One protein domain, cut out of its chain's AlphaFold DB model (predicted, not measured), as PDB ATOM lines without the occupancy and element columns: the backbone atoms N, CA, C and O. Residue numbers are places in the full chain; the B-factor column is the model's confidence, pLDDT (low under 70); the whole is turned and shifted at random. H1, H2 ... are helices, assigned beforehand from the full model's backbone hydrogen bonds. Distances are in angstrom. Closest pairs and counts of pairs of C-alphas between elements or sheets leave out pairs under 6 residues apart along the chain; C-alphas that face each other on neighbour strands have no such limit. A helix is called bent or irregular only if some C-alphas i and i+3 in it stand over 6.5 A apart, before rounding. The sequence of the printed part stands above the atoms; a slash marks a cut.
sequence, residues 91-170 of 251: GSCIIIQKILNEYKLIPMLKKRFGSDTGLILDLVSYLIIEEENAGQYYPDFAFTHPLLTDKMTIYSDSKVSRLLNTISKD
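This is residues 91 to 170 of the 251 residues of an uncharacterized protein of Lachnospiraceae bacterium OF11-28 (UniProt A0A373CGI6). Arm H2b of the bent helix H2 runs through the middle, with H1 and H4 on opposite sides of it and H2a and H3 on the other two. The printed part has 80 residues with four named helices, H1 to H4, and no named strand; its class is all helix. It is compact, radius of gyration of the C-alphas 12.2 A, spanning 31 by 28 by 26 A.

H1, residues 91 to 102, begins at C-alpha 91 (29.367, -29.277, 37.466) and is 17.3 A long. H2, residues 105 to 129, assigned as one helix by its hydrogen bonds, is bent: C-alphas 112 and 115 are 9.6 A apart. H2a is residues 105 to 112; H2b, residues 115 to 129, 23.1 A long, is irregular, C-alphas 115 and 118 being 7.0 A apart. H3 is residues 138 to 144; H4, residues 157 to 166, ends at (57.909, -18.551, 43.438).

H2b, with residues 122 to 126 alone, touches H3 about perpendicular, at 78 degrees; closest C-alphas Tyr 126 and Phe 141, 6.7 A. Every O i to N i+4 pair is within hydrogen-bond range in H2a and H4, against 7 of 8 in H1, 10 of 11 in H2b and 2 of 3 in H3.

The printed part has no cut; the link H3 to H4 is long. Residues 131 to 136 have pLDDT under 70.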
ATOM      1  N   GLY A  91      29.793 -28.418  36.351       91.06
ATOM      2  CA  GLY A  91      29.367 -29.277  37.466       91.06
ATOM      3  C   GLY A  91      30.402 -29.414  38.587       91.06
ATOM      4  O   GLY A  91      30.089 -29.158  39.751       91.06
ATOM      5  N   SER A  92      31.643 -29.752  38.240       89.94
ATOM      6  CA  SER A  92      32.744 -29.905  39.200       89.94
ATOM      7  C   SER A  92      33.106 -28.586  39.887       89.94
ATOM      8  O   SER A  92      33.283 -28.553  41.104       89.94
ATOM      9  N   CYS A  93      33.118 -27.480  39.137       91.00
ATOM     10  CA  CYS A  93      33.418 -26.149  39.664       91.00
ATOM     11  C   CYS A  93      32.474 -25.746  40.807       91.00
ATOM     12  O   CYS A  93      32.930 -25.203  41.811       91.00
ATOM     13  N   ILE A  94      31.170 -26.029  40.694       93.44
ATOM     14  CA  ILE A  94      30.187 -25.679  41.737       93.44
ATOM     15  C   ILE A  94      30.487 -26.422  43.044       93.44
ATOM     16  O   ILE A  94      30.438 -25.833  44.126       93.44
ATOM     17  N   ILE A  95      30.803 -27.714  42.950       93.88
ATOM     18  CA  ILE A  95      31.092 -28.555  44.117       93.88
ATOM     19  C   ILE A  95      32.387 -28.092  44.786       93.88
ATOM     20  O   ILE A  95      32.402 -27.864  45.996       93.88
ATOM     21  N   ILE A  96      33.445 -27.885  43.999       93.50
ATOM     22  CA  ILE A  96      34.733 -27.400  44.502       93.50
ATOM     23  C   ILE A  96      34.549 -26.041  45.181       93.50
ATOM     24  O   ILE A  96      34.978 -25.854  46.317       93.50
ATOM     25  N   GLN A  97      33.827 -25.111  44.555       93.44
ATOM     26  CA  GLN A  97      33.586 -23.790  45.132       93.44
ATOM     27  C   GLN A  97      32.786 -23.856  46.439       93.44
ATOM     28  O   GLN A  97      33.072 -23.102  47.373       93.44
ATOM     29  N   LYS A  98      31.824 -24.781  46.552       94.94
ATOM     30  CA  LYS A  98      31.102 -25.026  47.806       94.94
ATOM     31  C   LYS A  98      32.054 -25.467  48.920       94.94
ATOM     32  O   LYS A  98      32.013 -24.880  49.999       94.94
ATOM     33  N   ILE A  99      32.941 -26.422  48.640       92.94
ATOM     34  CA  ILE A  99      33.949 -26.918  49.591       92.94
ATOM     35  C   ILE A  99      34.903 -25.784  50.001       92.94
ATOM     36  O   ILE A  99      35.108 -25.540  51.189       92.94
ATOM     37  N   LEU A 100      35.436 -25.030  49.033       93.56
ATOM     38  CA  LEU A 100      36.345 -23.905  49.289       93.56
ATOM     39  C   LEU A 100      35.723 -22.848  50.215       93.56
ATOM     40  O   LEU A 100      36.413 -22.291  51.075       93.56
ATOM     41  N   ASN A 101      34.425 -22.584  50.053       93.38
ATOM     42  CA  ASN A 101      33.679 -21.643  50.885       93.38
ATOM     43  C   ASN A 101      33.388 -22.199  52.285       93.38
ATOM     44  O   ASN A 101      33.565 -21.478  53.267       93.38
ATOM     45  N   GLU A 102      32.980 -23.467  52.385       92.81
ATOM     46  CA  GLU A 102      32.678 -24.141  53.655       92.81
ATOM     47  C   GLU A 102      33.891 -24.141  54.593       92.81
ATOM     48  O   GLU A 102      33.794 -23.731  55.752       92.81
ATOM     49  N   TYR A 103      35.063 -24.471  54.051       89.88
ATOM     50  CA  TYR A 103      36.328 -24.476  54.787       89.88
ATOM     51  C   TYR A 103      37.010 -23.102  54.871       89.88
ATOM     52  O   TYR A 103      38.052 -22.969  55.510       89.88
ATOM     53  N   LYS A 104      36.429 -22.060  54.257       92.44
ATOM     54  CA  LYS A 104      36.982 -20.693  54.217       92.44
ATOM     55  C   LYS A 104      38.423 -20.653  53.686       92.44
ATOM     56  O   LYS A 104      39.240 -19.860  54.154       92.44
ATOM     57  N   LEU A 105      38.719 -21.474  52.680       92.38
ATOM     58  CA  LEU A 105      40.059 -21.607  52.101       92.38
ATOM     59  C   LEU A 105      40.460 -20.380  51.274       92.38
ATOM     60  O   LEU A 105      41.604 -19.942  51.336       92.38
ATOM     61  N   ILE A 106      39.507 -19.770  50.562       93.00
ATOM     62  CA  ILE A 106      39.756 -18.591  49.717       93.00
ATOM     63  C   ILE A 106      40.402 -17.432  50.501       93.00
ATOM     64  O   ILE A 106      41.449 -16.948  50.071       93.00
ATOM     65  N   PRO A 107      39.856 -16.962  51.644       94.00
ATOM     66  CA  PRO A 107      40.486 -15.876  52.395       94.00
ATOM     67  C   PRO A 107      41.837 -16.264  53.015       94.00
ATOM     68  O   PRO A 107      42.715 -15.404  53.092       94.00
ATOM     69  N   MET A 108      42.032 -17.525  53.425       93.56
ATOM     70  CA  MET A 108      43.325 -18.008  53.939       93.56
ATOM     71  C   MET A 108      44.399 -17.967  52.848       93.56
ATOM     72  O   MET A 108      45.473 -17.406  53.054       93.56
ATOM     73  N   LEU A 109      44.077 -18.477  51.657       93.56
ATOM     74  CA  LEU A 109      44.978 -18.434  50.508       93.56
ATOM     75  C   LEU A 109      45.249 -16.990  50.073       93.56
ATOM     76  O   LEU A 109      46.404 -16.611  49.911       93.56
ATOM     77  N   LYS A 110      44.218 -16.139  50.002       94.62
ATOM     78  CA  LYS A 110      44.373 -14.725  49.628       94.62
ATOM     79  C   LYS A 110      45.311 -13.955  50.553       94.62
ATOM     80  O   LYS A 110      46.071 -13.115  50.079       94.62
ATOM     81  N   LYS A 111      45.293 -14.261  51.853       94.25
ATOM     82  CA  LYS A 111      46.199 -13.666  52.844       94.25
ATOM     83  C   LYS A 111      47.673 -14.008  52.578       94.25
ATOM     84  O   LYS A 111      48.529 -13.175  52.858       94.25
ATOM     85  N   ARG A 112      47.974 -15.206  52.061       92.75
ATOM     86  CA  ARG A 112      49.351 -15.716  51.881       92.75
ATOM     87  C   ARG A 112      49.884 -15.579  50.452       92.75
ATOM     88  O   ARG A 112      51.076 -15.341  50.269       92.75
ATOM     89  N   PHE A 113      49.008 -15.693  49.456       92.50
ATOM     90  CA  PHE A 113      49.357 -15.770  48.033       92.50
ATOM     91  C   PHE A 113      48.843 -14.587  47.198       92.50
ATOM     92  O   PHE A 113      49.167 -14.473  46.019       92.50
ATOM     93  N   GLY A 114      48.055 -13.675  47.779       92.56
ATOM     94  CA  GLY A 114      47.671 -12.422  47.126       92.56
ATOM     95  C   GLY A 114      46.976 -12.627  45.776       92.56
ATOM     96  O   GLY A 114      45.964 -13.330  45.693       92.56
ATOM     97  N   SER A 115      47.509 -11.998  44.722       90.00
ATOM     98  CA  SER A 115      46.968 -12.053  43.355       90.00
ATOM     99  C   SER A 115      47.014 -13.444  42.727       90.00
ATOM    100  O   SER A 115      46.173 -13.750  41.887       90.00
ATOM    101  N   ASP A 116      47.939 -14.304  43.157       92.25
ATOM    102  CA  ASP A 116      48.108 -15.638  42.573       92.25
ATOM    103  C   ASP A 116      47.082 -16.656  43.096       92.25
ATOM    104  O   ASP A 116      46.955 -17.754  42.559       92.25
ATOM    105  N   THR A 117      46.283 -16.278  44.100       94.19
ATOM    106  CA  THR A 117      45.255 -17.135  44.716       94.19
ATOM    107  C   THR A 117      44.301 -17.749  43.698       94.19
ATOM    108  O   THR A 117      43.962 -18.921  43.819       94.19
ATOM    109  N   GLY A 118      43.871 -16.979  42.694       93.94
ATOM    110  CA  GLY A 118      42.971 -17.490  41.659       93.94
ATOM    111  C   GLY A 118      43.609 -18.628  40.863       93.94
ATOM    112  O   GLY A 118      42.994 -19.676  40.701       93.94
ATOM    113  N   LEU A 119      44.868 -18.458  40.447       93.25
ATOM    114  CA  LEU A 119      45.599 -19.475  39.688       93.25
ATOM    115  C   LEU A 119      45.886 -20.713  40.547       93.25
ATOM    116  O   LEU A 119      45.742 -21.831  40.068       93.25
ATOM    117  N   ILE A 120      46.210 -20.538  41.831       94.00
ATOM    118  CA  ILE A 120      46.377 -21.664  42.765       94.00
ATOM    119  C   ILE A 120      45.083 -22.476  42.871       94.00
ATOM    120  O   ILE A 120      45.114 -23.701  42.789       94.00
ATOM    121  N   LEU A 121      43.937 -21.811  43.026       94.25
ATOM    122  CA  LEU A 121      42.642 -22.488  43.113       94.25
ATOM    123  C   LEU A 121      42.257 -23.193  41.804       94.25
ATOM    124  O   LEU A 121      41.663 -24.273  41.843       94.25
ATOM    125  N   ASP A 122      42.623 -22.619  40.660       92.81
ATOM    126  CA  ASP A 122      42.429 -23.256  39.357       92.81
ATOM    127  C   ASP A 122      43.285 -24.517  39.215       92.81
ATOM    128  O   ASP A 122      42.785 -25.544  38.760       92.81
ATOM    129  N   LEU A 123      44.544 -24.472  39.665       91.31
ATOM    130  CA  LEU A 123      45.439 -25.631  39.679       91.31
ATOM    131  C   LEU A 123      44.946 -26.721  40.637       91.31
ATOM    132  O   LEU A 123      44.967 -27.893  40.279       91.31
ATOM    133  N   VAL A 124      44.440 -26.354  41.819       90.62
ATOM    134  CA  VAL A 124      43.800 -27.306  42.744       90.62
ATOM    135  C   VAL A 124      42.591 -27.966  42.083       90.62
ATOM    136  O   VAL A 124      42.431 -29.181  42.163       90.62
ATOM    137  N   SER A 125      41.755 -27.182  41.399       91.44
ATOM    138  CA  SER A 125      40.578 -27.709  40.702       91.44
ATOM    139  C   SER A 125      40.972 -28.671  39.583       91.44
ATOM    140  O   SER A 125      40.390 -29.746  39.463       91.44
ATOM    141  N   TYR A 126      41.994 -28.307  38.810       90.38
ATOM    142  CA  TYR A 126      42.582 -29.148  37.777       90.38
ATOM    143  C   TYR A 126      43.104 -30.475  38.351       90.38
ATOM    144  O   TYR A 126      42.723 -31.527  37.854       90.38
ATOM    145  N   LEU A 127      43.890 -30.445  39.434       87.88
ATOM    146  CA  LEU A 127      44.454 -31.653  40.056       87.88
ATOM    147  C   LEU A 127      43.384 -32.594  40.628       87.88
ATOM    148  O   LEU A 127      43.574 -33.804  40.624       87.88
ATOM    149  N   ILE A 128      42.266 -32.050  41.117       88.19
ATOM    150  CA  ILE A 128      41.135 -32.850  41.610       88.19
ATOM    151  C   ILE A 128      40.372 -33.513  40.454       88.19
ATOM    152  O   ILE A 128      39.845 -34.604  40.621       88.19
ATOM    153  N   ILE A 129      40.256 -32.844  39.303       88.12
ATOM    154  CA  ILE A 129      39.425 -33.311  38.181       88.12
ATOM    155  C   ILE A 129      40.205 -34.242  37.246       88.12
ATOM    156  O   ILE A 129      39.650 -35.222  36.761       88.12
ATOM    157  N   GLU A 130      41.471 -33.930  36.986       84.19
ATOM    158  CA  GLU A 130      42.327 -34.615  36.011       84.19
ATOM    159  C   GLU A 130      43.302 -35.604  36.684       84.19
ATOM    160  O   GLU A 130      44.335 -35.887  36.090       84.19
ATOM    161  N   GLU A 131      42.979 -36.075  37.904       67.69
ATOM    162  CA  GLU A 131      43.656 -36.974  38.882       67.69
ATOM    163  C   GLU A 131      45.025 -37.625  38.536       67.69
ATOM    164  O   GLU A 131      45.861 -37.795  39.423       67.69
ATOM    165  N   GLU A 132      45.288 -37.996  37.284       60.59
ATOM    166  CA  GLU A 132      46.503 -38.667  36.798       60.59
ATOM    167  C   GLU A 132      47.541 -37.740  36.138       60.59
ATOM    168  O   GLU A 132      48.621 -38.189  35.745       60.59
ATOM    169  N   ASN A 133      47.247 -36.450  35.976       61.03
ATOM    170  CA  ASN A 133      48.022 -35.597  35.082       61.03
ATOM    171  C   ASN A 133      49.108 -34.793  35.835       61.03
ATOM    172  O   ASN A 133      48.844 -34.116  36.829       61.03
ATOM    173  N   ALA A 134      50.361 -34.874  35.369       60.03
ATOM    174  CA  ALA A 134      51.572 -34.398  36.062       60.03
ATOM    175  C   ALA A 134      51.755 -32.860  36.072       60.03
ATOM    176  O   ALA A 134      52.875 -32.359  35.965       60.03
ATOM    177  N   GLY A 135      50.664 -32.093  36.141       59.81
ATOM    178  CA  GLY A 135      50.694 -30.632  35.996       59.81
ATOM    179  C   GLY A 135      50.873 -30.154  34.550       59.81
ATOM    180  O   GLY A 135      51.132 -28.973  34.328       59.81
ATOM    181  N   GLN A 136      50.752 -31.050  33.566       64.56
ATOM    182  CA  GLN A 136      50.798 -30.728  32.136       64.56
ATOM    183  C   GLN A 136      49.379 -30.548  31.590       64.56
ATOM    184  O   GLN A 136      48.460 -31.229  32.027       64.56
ATOM    185  N   TYR A 137      49.179 -29.678  30.599       73.38
ATOM    186  CA  TYR A 137      47.857 -29.451  29.985       73.38
ATOM    187  C   TYR A 137      46.844 -28.695  30.864       73.38
ATOM    188  O   TYR A 137      45.639 -28.743  30.608       73.38
ATOM    189  N   TYR A 138      47.305 -27.913  31.851       83.81
ATOM    190  CA  TYR A 138      46.437 -26.950  32.543       83.81
ATOM    191  C   TYR A 138      45.653 -26.044  31.566       83.81
ATOM    192  O   TYR A 138      44.450 -25.869  31.774       83.81
ATOM    193  N   PRO A 139      46.248 -25.512  30.473       84.06
ATOM    194  CA  PRO A 139      45.510 -24.697  29.510       84.06
ATOM    195  C   PRO A 139      44.324 -25.413  28.845       84.06
ATOM    196  O   PRO A 139      43.314 -24.769  28.562       84.06
ATOM    197  N   ASP A 140      44.406 -26.729  28.636       83.50
ATOM    198  CA  ASP A 140      43.335 -27.518  28.005       83.50
ATOM    199  C   ASP A 140      42.160 -27.727  28.971       83.50
ATOM    200  O   ASP A 140      40.987 -27.569  28.605       83.50
ATOM    201  N   PHE A 141      42.470 -28.000  30.242       87.12
ATOM    202  CA  PHE A 141      41.479 -27.983  31.316       87.12
ATOM    203  C   PHE A 141      40.811 -26.610  31.403       87.12
ATOM    204  O   PHE A 141      39.580 -26.499  31.348       87.12
ATOM    205  N   ALA A 142      41.633 -25.565  31.465       89.38
ATOM    206  CA  ALA A 142      41.200 -24.191  31.590       89.38
ATOM    207  C   ALA A 142      40.306 -23.770  30.420       89.38
ATOM    208  O   ALA A 142      39.321 -23.077  30.640       89.38
ATOM    209  N   PHE A 143      40.561 -24.251  29.201       88.56
ATOM    210  CA  PHE A 143      39.745 -23.962  28.020       88.56
ATOM    211  C   PHE A 143      38.276 -24.394  28.168       88.56
ATOM    212  O   PHE A 143      37.374 -23.691  27.694       88.56
ATOM    213  N   THR A 144      38.016 -25.526  28.838       90.44
ATOM    214  CA  THR A 144      36.671 -26.130  28.940       90.44
ATOM    215  C   THR A 144      35.993 -25.974  30.304       90.44
ATOM    216  O   THR A 144      34.794 -26.245  30.410       90.44
ATOM    217  N   HIS A 145      36.699 -25.492  31.332       91.44
ATOM    218  CA  HIS A 145      36.177 -25.365  32.697       91.44
ATOM    219  C   HIS A 145      36.121 -23.910  33.171       91.44
ATOM    220  O   HIS A 145      36.990 -23.115  32.807       91.44
ATOM    221  N   PRO A 146      35.115 -23.516  33.973       92.38
ATOM    222  CA  PRO A 146      35.133 -22.229  34.661       92.38
ATOM    223  C   PRO A 146      36.368 -22.092  35.559       92.38
ATOM    224  O   PRO A 146      36.836 -23.080  36.120       92.38
ATOM    225  N   LEU A 147      36.858 -20.862  35.696       92.81
ATOM    226  CA  LEU A 147      38.066 -20.534  36.450       92.81
ATOM    227  C   LEU A 147      37.774 -19.506  37.550       92.81
ATOM    228  O   LEU A 147      36.835 -18.714  37.452       92.81
ATOM    229  N   LEU A 148      38.600 -19.527  38.589       91.44
ATOM    230  CA  LEU A 148      38.595 -18.664  39.770       91.44
ATOM    231  C   LEU A 148      39.611 -17.515  39.655       91.44
ATOM    232  O   LEU A 148      39.595 -16.594  40.475       91.44
ATOM    233  N   THR A 149      40.484 -17.549  38.648       91.81
ATOM    234  CA  THR A 149      41.300 -16.408  38.215       91.81
ATOM    235  C   THR A 149      40.449 -15.204  37.819       91.81
ATOM    236  O   THR A 149      39.314 -15.334  37.350       91.81
ATOM    237  N   ASP A 150      41.006 -13.999  37.995       86.50
ATOM    238  CA  ASP A 150      40.313 -12.776  37.590       86.50
ATOM    239  C   ASP A 150      39.975 -12.835  36.096       86.50
ATOM    240  O   ASP A 150      40.791 -13.258  35.271       86.50
ATOM    241  N   LYS A 151      38.736 -12.461  35.759       86.81
ATOM    242  CA  LYS A 151      38.171 -12.541  34.398       86.81
ATOM    243  C   LYS A 151      38.260 -13.929  33.738       86.81
ATOM    244  O   LYS A 151      38.154 -14.014  32.518       86.81
ATOM    245  N   MET A 152      38.422 -15.001  34.520       87.75
ATOM    246  CA  MET A 152      38.627 -16.370  34.022       87.75
ATOM    247  C   MET A 152      39.814 -16.480  33.052       87.75
ATOM    248  O   MET A 152      39.734 -17.128  32.003       87.75
ATOM    249  N   THR A 153      40.902 -15.789  33.388       88.56
ATOM    250  CA  THR A 153      42.099 -15.704  32.553       88.56
ATOM    251  C   THR A 153      42.820 -17.048  32.502       88.56
ATOM    252  O   THR A 153      43.205 -17.598  33.530       88.56
ATOM    253  N   ILE A 154      43.054 -17.561  31.292       88.56
ATOM    254  CA  ILE A 154      43.876 -18.758  31.112       88.56
ATOM    255  C   ILE A 154      45.345 -18.351  31.103       88.56
ATOM    256  O   ILE A 154      45.788 -17.585  30.243       88.56
ATOM    257  N   TYR A 155      46.106 -18.908  32.037       87.00
ATOM    258  CA  TYR A 155      47.549 -18.731  32.104       87.00
ATOM    259  C   TYR A 155      48.301 -19.847  31.370       87.00
ATOM    260  O   TYR A 155      47.876 -20.998  31.338       87.00
ATOM    261  N   SER A 156      49.436 -19.490  30.771       81.75
ATOM    262  CA  SER A 156      50.334 -20.423  30.080       81.75
ATOM    263  C   SER A 156      51.100 -21.338  31.043       81.75
ATOM    264  O   SER A 156      51.341 -20.979  32.200       81.75
ATOM    265  N   ASP A 157      51.603 -22.465  30.531       79.38
ATOM    266  CA  ASP A 157      52.475 -23.379  31.288       79.38
ATOM    267  C   ASP A 157      53.709 -22.664  31.866       79.38
ATOM    268  O   ASP A 157      54.158 -22.967  32.970       79.38
ATOM    269  N   SER A 158      54.234 -21.650  31.169       77.25
ATOM    270  CA  SER A 158      55.346 -20.829  31.661       77.25
ATOM    271  C   SER A 158      54.974 -20.020  32.911       77.25
ATOM    272  O   SER A 158      55.785 -19.903  33.830       77.25
ATOM    273  N   LYS A 159      53.750 -19.481  32.985       84.88
ATOM    274  CA  LYS A 159      53.253 -18.776  34.178       84.88
ATOM    275  C   LYS A 159      53.009 -19.743  35.333       84.88
ATOM    276  O   LYS A 159      53.386 -19.411  36.454       84.88
ATOM    277  N   VAL A 160      52.431 -20.915  35.056       86.06
ATOM    278  CA  VAL A 160      52.240 -21.986  36.050       86.06
ATOM    279  C   VAL A 160      53.590 -22.410  36.628       86.06
ATOM    280  O   VAL A 160      53.774 -22.386  37.842       86.06
ATOM    281  N   SER A 161      54.573 -22.687  35.769       82.31
ATOM    282  CA  SER A 161      55.935 -23.030  36.187       82.31
ATOM    283  C   SER A 161      56.558 -21.932  37.053       82.31
ATOM    284  O   SER A 161      57.109 -22.218  38.115       82.31
ATOM    285  N   ARG A 162      56.434 -20.659  36.659       84.50
ATOM    286  CA  ARG A 162      56.962 -19.557  37.473       84.50
ATOM    287  C   ARG A 162      56.253 -19.436  38.821       84.50
ATOM    288  O   ARG A 162      56.930 -19.199  39.815       84.50
ATOM    289  N   LEU A 163      54.928 -19.598  38.863       89.62
ATOM    290  CA  LEU A 163      54.168 -19.583  40.113       89.62
ATOM    291  C   LEU A 163      54.700 -20.651  41.072       89.62
ATOM    292  O   LEU A 163      55.071 -20.317  42.193       89.62
ATOM    293  N   LEU A 164      54.806 -21.901  40.612       87.31
ATOM    294  CA  LEU A 164      55.292 -23.014  41.432       87.31
ATOM    295  C   LEU A 164      56.713 -22.765  41.958       87.31
ATOM    296  O   LEU A 164      56.984 -23.039  43.120       87.31
ATOM    297  N   ASN A 165      57.586 -22.159  41.147       83.56
ATOM    298  CA  ASN A 165      58.943 -21.785  41.564       83.56
ATOM    299  C   ASN A 165      59.007 -20.568  42.508       83.56
ATOM    300  O   ASN A 165      60.037 -20.334  43.134       83.56
ATOM    301  N   THR A 166      57.946 -19.759  42.589       86.88
ATOM    302  CA  THR A 166      57.909 -18.551  43.438       86.88
ATOM    303  C   THR A 166      57.313 -18.838  44.818       86.88
ATOM    304  O   THR A 166      57.563 -18.089  45.762       86.88
ATOM    305  N   ILE A 167      56.529 -19.913  44.955       90.25
ATOM    306  CA  ILE A 167      55.923 -20.306  46.228       90.25
ATOM    307  C   ILE A 167      57.026 -20.682  47.224       90.25
ATOM    308  O   ILE A 167      57.797 -21.615  47.016       90.25
ATOM    309  N   SER A 168      57.085 -19.941  48.328       90.00
ATOM    310  CA  SER A 168      58.061 -20.164  49.395       90.00
ATOM    311  C   SER A 168      57.548 -21.140  50.457       90.00
ATOM    312  O   SER A 168      56.346 -21.232  50.719       90.00
ATOM    313  N   LYS A 169      58.479 -21.814  51.149       86.94
ATOM    314  CA  LYS A 169      58.154 -22.672  52.302       86.94
ATOM    315  C   LYS A 169      57.421 -21.901  53.404       86.94
ATOM    316  O   LYS A 169      56.460 -22.419  53.959       86.94
ATOM    317  N   ASP A 170      57.796 -20.646  53.653       88.69
ATOM    318  CA  ASP A 170      57.141 -19.794  54.656       88.69
ATOM    319  C   ASP A 170      55.674 -19.499  54.315       88.69
ATOM    320  O   ASP A 170      54.827 -19.433  55.207       88.69
TER     321      ASP A 170